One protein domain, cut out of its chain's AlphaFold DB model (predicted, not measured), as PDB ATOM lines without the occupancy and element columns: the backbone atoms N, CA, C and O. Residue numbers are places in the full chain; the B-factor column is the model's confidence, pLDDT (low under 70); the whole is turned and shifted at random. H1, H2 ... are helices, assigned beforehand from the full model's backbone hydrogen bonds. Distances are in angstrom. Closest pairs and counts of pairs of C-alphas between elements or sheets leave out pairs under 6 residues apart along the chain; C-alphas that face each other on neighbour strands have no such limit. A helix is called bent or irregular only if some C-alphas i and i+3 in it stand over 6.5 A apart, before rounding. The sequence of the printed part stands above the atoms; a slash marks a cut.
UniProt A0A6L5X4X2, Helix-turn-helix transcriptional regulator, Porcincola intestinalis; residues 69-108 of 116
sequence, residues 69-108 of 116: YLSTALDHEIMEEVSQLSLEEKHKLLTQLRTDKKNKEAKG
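What this domain is: This is residues 69 to 108 of the 116 residues of the protein "Helix-turn-helix transcriptional regulator" of Porcincola intestinalis (UniProt A0A6L5X4X2). Two helices make an open V: H1 runs to the corner, the chain turns at residues 85 and 86, and the longer H2 runs away again as the second arm. The helices come near each other only by the corner, and the far parts of both arms, residues 69 to 81 and 94 to 108, stand free. The printed part has 40 residues with two named helices, H1 then H2, and no named strand; the class is all helix. The whole is loose, with a radius of gyration of the C-alphas of 12.5 A, and flat, with spans of 32 by 30 by 6 A.

How they stand to each other: H1, residues 69 to 84, is joined by a tight link of 2 residues to H2, residues 87 to 107. H1 and H2 are close but not clearly touching, with 1 pair of C-alphas within 8 A. Their closest C-alphas, those of Val 82 and Lys 90, are 7.0 A apart. The helices run opposite ways at a steep tilt of 41 degrees, and their centres are 17.3 A apart. In H2 each O i to N i+4 pair is within hydrogen-bond range, and in H1 11 of 12 are.

Where its parts are: H1 begins at C-alpha 69, (-8.086, 2.844, -20.490), and ends at C-alpha 84, (-20.472, 0.036, -40.019), 23.3 A away. H2 measures 30.8 A from C-alpha 87, at (-27.267, -6.781, -39.404), to C-alpha 107, at (-9.330, -25.883, -23.286). Neither helix is bent.

The domain as a whole: The two C-alphas farthest apart, those of Gln 84 and Gly 108, are 34.3 A apart. The first and last printed C-alphas, those of Tyr 69 and Gly 108, are 27.8 A apart. The printed part has no cut. The mean pLDDT of the printed part is 86.2, and residues 69 to 71 and residue 108 are under 70.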
ATOM      1  N   TYR A  69      -7.714   2.051 -19.328       61.38
ATOM      2  CA  TYR A  69      -8.086   2.844 -20.490       61.38
ATOM      3  C   TYR A  69      -7.955   2.055 -21.801       61.38
ATOM      4  O   TYR A  69      -8.757   2.263 -22.704       61.38
ATOM      5  N   LEU A  70      -7.027   1.088 -21.888       62.88
ATOM      6  CA  LEU A  70      -6.870   0.209 -23.061       62.88
ATOM      7  C   LEU A  70      -8.134  -0.599 -23.368       62.88
ATOM      8  O   LEU A  70      -8.527  -0.683 -24.525       62.88
ATOM      9  N   SER A  71      -8.782  -1.169 -22.348       68.94
ATOM     10  CA  SER A  71     -10.037  -1.905 -22.554       68.94
ATOM     11  C   SER A  71     -11.138  -0.992 -23.082       68.94
ATOM     12  O   SER A  71     -11.849  -1.362 -24.004       68.94
ATOM     13  N   THR A  72     -11.220   0.232 -22.555       75.69
ATOM     14  CA  THR A  72     -12.233   1.215 -22.962       75.69
ATOM     15  C   THR A  72     -11.986   1.736 -24.382       75.69
ATOM     16  O   THR A  72     -12.925   1.886 -25.158       75.69
ATOM     17  N   ALA A  73     -10.725   1.990 -24.743       72.06
ATOM     18  CA  ALA A  73     -10.339   2.418 -26.085       72.06
ATOM     19  C   ALA A  73     -10.609   1.320 -27.124       72.06
ATOM     20  O   ALA A  73     -11.208   1.593 -28.161       72.06
ATOM     21  N   LEU A  74     -10.252   0.071 -26.806       77.75
ATOM     22  CA  LEU A  74     -10.543  -1.074 -27.665       77.75
ATOM     23  C   LEU A  74     -12.055  -1.295 -27.815       77.75
ATOM     24  O   LEU A  74     -12.526  -1.565 -28.915       77.75
ATOM     25  N   ASP A  75     -12.834  -1.134 -26.741       84.06
ATOM     26  CA  ASP A  75     -14.296  -1.210 -26.806       84.06
ATOM     27  C   ASP A  75     -14.883  -0.136 -27.737       84.06
ATOM     28  O   ASP A  75     -15.818  -0.421 -28.489       84.06
ATOM     29  N   HIS A  76     -14.334   1.085 -27.723       83.12
ATOM     30  CA  HIS A  76     -14.745   2.152 -28.636       83.12
ATOM     31  C   HIS A  76     -14.404   1.837 -30.095       83.12
ATOM     32  O   HIS A  76     -15.283   1.952 -30.947       83.12
ATOM     33  N   GLU A  77     -13.176   1.402 -30.377       85.69
ATOM     34  CA  GLU A  77     -12.733   1.034 -31.728       85.69
ATOM     35  C   GLU A  77     -13.571  -0.125 -32.289       85.69
ATOM     36  O   GLU A  77     -14.105  -0.051 -33.396       85.69
ATOM     37  N   ILE A  78     -13.800  -1.164 -31.478       91.31
ATOM     38  CA  ILE A  78     -14.687  -2.275 -31.837       91.31
ATOM     39  C   ILE A  78     -16.101  -1.761 -32.113       91.31
ATOM     40  O   ILE A  78     -16.736  -2.206 -33.067       91.31
ATOM     41  N   MET A  79     -16.629  -0.853 -31.289       92.06
ATOM     42  CA  MET A  79     -17.978  -0.322 -31.481       92.06
ATOM     43  C   MET A  79     -18.094   0.502 -32.767       92.06
ATOM     44  O   MET A  79     -19.118   0.403 -33.447       92.06
ATOM     45  N   GLU A  80     -17.064   1.272 -33.119       90.81
ATOM     46  CA  GLU A  80     -16.996   2.032 -34.366       90.81
ATOM     47  C   GLU A  80     -17.017   1.096 -35.580       90.81
ATOM     48  O   GLU A  80     -17.900   1.226 -36.431       90.81
ATOM     49  N   GLU A  81     -16.158   0.080 -35.608       92.44
ATOM     50  CA  GLU A  81     -16.122  -0.918 -36.684       92.44
ATOM     51  C   GLU A  81     -17.436  -1.702 -36.776       92.44
ATOM     52  O   GLU A  81     -18.052  -1.824 -37.839       92.44
ATOM     53  N   VAL A  82     -17.954  -2.165 -35.634       95.00
ATOM     54  CA  VAL A  82     -19.240  -2.867 -35.570       95.00
ATOM     55  C   VAL A  82     -20.374  -1.966 -36.046       95.00
ATOM     56  O   VAL A  82     -21.320  -2.468 -36.651       95.00
ATOM     57  N   SER A  83     -20.322  -0.650 -35.826       92.19
ATOM     58  CA  SER A  83     -21.380   0.262 -36.270       92.19
ATOM     59  C   SER A  83     -21.570   0.244 -37.791       92.19
ATOM     60  O   SER A  83     -22.719   0.289 -38.239       92.19
ATOM     61  N   GLN A  84     -20.484   0.057 -38.551       94.75
ATOM     62  CA  GLN A  84     -20.472   0.036 -40.019       94.75
ATOM     63  C   GLN A  84     -20.948  -1.295 -40.621       94.75
ATOM     64  O   GLN A  84     -21.284  -1.353 -41.803       94.75
ATOM     65  N   LEU A  85     -21.026  -2.360 -39.820       94.75
ATOM     66  CA  LEU A  85     -21.461  -3.679 -40.281       94.75
ATOM     67  C   LEU A  85     -22.982  -3.766 -40.479       94.75
ATOM     68  O   LEU A  85     -23.785  -3.219 -39.706       94.75
ATOM     69  N   SER A  86     -23.385  -4.563 -41.468       95.31
ATOM     70  CA  SER A  86     -24.778  -4.954 -41.674       95.31
ATOM     71  C   SER A  86     -25.299  -5.840 -40.534       95.31
ATOM     72  O   SER A  86     -24.550  -6.421 -39.743       95.31
ATOM     73  N   LEU A  87     -26.625  -5.966 -40.438       92.44
ATOM     74  CA  LEU A  87     -27.267  -6.781 -39.404       92.44
ATOM     75  C   LEU A  87     -26.863  -8.266 -39.497       92.44
ATOM     76  O   LEU A  87     -26.691  -8.923 -38.472       92.44
ATOM     77  N   GLU A  88     -26.654  -8.781 -40.710       94.44
ATOM     78  CA  GLU A  88     -26.204 -10.157 -40.944       94.44
ATOM     79  C   GLU A  88     -24.758 -10.377 -40.469       94.44
ATOM     80  O   GLU A  88     -24.473 -11.335 -39.744       94.44
ATOM     81  N   GLU A  89     -23.854  -9.450 -40.789       94.75
ATOM     82  CA  GLU A  89     -22.452  -9.490 -40.354       94.75
ATOM     83  C   GLU A  89     -22.326  -9.400 -38.831       94.75
ATOM     84  O   GLU A  89     -21.558 -10.154 -38.228       94.75
ATOM     85  N   LYS A  90     -23.153  -8.568 -38.185       94.38
ATOM     86  CA  LYS A  90     -23.248  -8.487 -36.719       94.38
ATOM     87  C   LYS A  90     -23.650  -9.822 -36.092       94.38
ATOM     88  O   LYS A  90     -23.039 -10.258 -35.115       94.38
ATOM     89  N   HIS A  91     -24.645 -10.509 -36.657       94.44
ATOM     90  CA  HIS A  91     -25.058 -11.834 -36.180       94.44
ATOM     91  C   HIS A  91     -23.962 -12.889 -36.351       94.44
ATOM     92  O   HIS A  91     -23.749 -13.715 -35.453       94.44
ATOM     93  N   LYS A  92     -23.250 -12.857 -37.481       95.12
ATOM     94  CA  LYS A  92     -22.125 -13.753 -37.748       95.12
ATOM     95  C   LYS A  92     -20.987 -13.526 -36.750       95.12
ATOM     96  O   LYS A  92     -20.551 -14.488 -36.116       95.12
ATOM     97  N   LEU A  93     -20.581 -12.271 -36.543       94.69
ATOM     98  CA  LEU A  93     -19.548 -11.889 -35.578       94.69
ATOM     99  C   LEU A  93     -19.907 -12.353 -34.159       94.69
ATOM    100  O   LEU A  93     -19.104 -13.003 -33.491       94.69
ATOM    101  N   LEU A  94     -21.148 -12.117 -33.721       93.94
ATOM    102  CA  LEU A  94     -21.618 -12.550 -32.402       93.94
ATOM    103  C   LEU A  94     -21.566 -14.078 -32.233       93.94
ATOM    104  O   LEU A  94     -21.250 -14.586 -31.154       93.94
ATOM    105  N   THR A  95     -21.886 -14.824 -33.289       94.62
ATOM    106  CA  THR A  95     -21.852 -16.293 -33.274       94.62
ATOM    107  C   THR A  95     -20.421 -16.815 -33.173       94.62
ATOM    108  O   THR A  95     -20.157 -17.743 -32.402       94.62
ATOM    109  N   GLN A  96     -19.492 -16.190 -33.895       94.88
ATOM    110  CA  GLN A  96     -18.073 -16.518 -33.840       94.88
ATOM    111  C   GLN A  96     -17.503 -16.268 -32.436       94.88
ATOM    112  O   GLN A  96     -17.009 -17.204 -31.813       94.88
ATOM    113  N   LEU A  97     -17.724 -15.077 -31.865       93.31
ATOM    114  CA  LEU A  97     -17.261 -14.734 -30.512       93.31
ATOM    115  C   LEU A  97     -17.787 -15.701 -29.436       93.31
ATOM    116  O   LEU A  97     -17.056 -16.103 -28.529       93.31
ATOM    117  N   ARG A  98     -19.055 -16.124 -29.538       93.12
ATOM    118  CA  ARG A  98     -19.647 -17.119 -28.625       93.12
ATOM    119  C   ARG A  98     -19.000 -18.495 -28.756       93.12
ATOM    120  O   ARG A  98     -18.855 -19.194 -27.754       93.12
ATOM    121  N   THR A  99     -18.654 -18.890 -29.974       93.31
ATOM    122  CA  THR A  99     -18.000 -20.174 -30.250       93.31
ATOM    123  C   THR A  99     -16.574 -20.166 -29.709       93.31
ATOM    124  O   THR A  99     -16.182 -21.090 -28.999       93.31
ATOM    125  N   ASP A 100     -15.842 -19.080 -29.939       92.06
ATOM    126  CA  ASP A 100     -14.471 -18.909 -29.459       92.06
ATOM    127  C   ASP A 100     -14.403 -18.891 -27.929       92.06
ATOM    128  O   ASP A 100     -13.523 -19.524 -27.344       92.06
ATOM    129  N   LYS A 101     -15.380 -18.261 -27.259       90.50
ATOM    130  CA  LYS A 101     -15.500 -18.302 -25.793       90.50
ATOM    131  C   LYS A 101     -15.670 -19.733 -25.271       90.50
ATOM    132  O   LYS A 101     -14.922 -20.154 -24.392       90.50
ATOM    133  N   LYS A 102     -16.596 -20.503 -25.853       88.88
ATOM    134  CA  LYS A 102     -16.819 -21.912 -25.478       88.88
ATOM    135  C   LYS A 102     -15.581 -22.780 -25.714       88.88
ATOM    136  O   LYS A 102     -15.279 -23.653 -24.907       88.88
ATOM    137  N   ASN A 103     -14.852 -22.531 -26.801       85.94
ATOM    138  CA  ASN A 103     -13.634 -23.273 -27.131       85.94
ATOM    139  C   ASN A 103     -12.483 -22.977 -26.156       85.94
ATOM    140  O   ASN A 103     -11.707 -23.883 -25.852       85.94
ATOM    141  N   LYS A 104     -12.380 -21.743 -25.642       82.19
ATOM    142  CA  LYS A 104     -11.413 -21.375 -24.590       82.19
ATOM    143  C   LYS A 104     -11.756 -22.027 -23.249       82.19
ATOM    144  O   LYS A 104     -10.884 -22.617 -22.619       82.19
ATOM    145  N   GLU A 105     -13.036 -22.020 -22.870       75.94
ATOM    146  CA  GLU A 105     -13.536 -22.702 -21.665       75.94
ATOM    147  C   GLU A 105     -13.283 -24.221 -21.723       75.94
ATOM    148  O   GLU A 105     -12.852 -24.819 -20.740       75.94
ATOM    149  N   ALA A 106     -13.459 -24.842 -22.894       73.00
ATOM    150  CA  ALA A 106     -13.194 -26.266 -23.107       73.00
ATOM    151  C   ALA A 106     -11.696 -26.639 -23.089       73.00
ATOM    152  O   ALA A 106     -11.364 -27.801 -22.857       73.00
ATOM    153  N   LYS A 107     -10.790 -25.679 -23.327       70.31
ATOM    154  CA  LYS A 107      -9.330 -25.883 -23.286       70.31
ATOM    155  C   LYS A 107      -8.700 -25.616 -21.914       70.31
ATOM    156  O   LYS A 107      -7.510 -25.868 -21.755       70.31
ATOM    157  N   GLY A 108      -9.470 -25.158 -20.923       57.38
ATOM    158  CA  GLY A 108      -8.965 -24.923 -19.566       57.38
ATOM    159  C   GLY A 108      -7.986 -23.749 -19.445       57.38
ATOM    160  O   GLY A 108      -7.255 -23.669 -18.461       57.38
TER     161      GLY A 108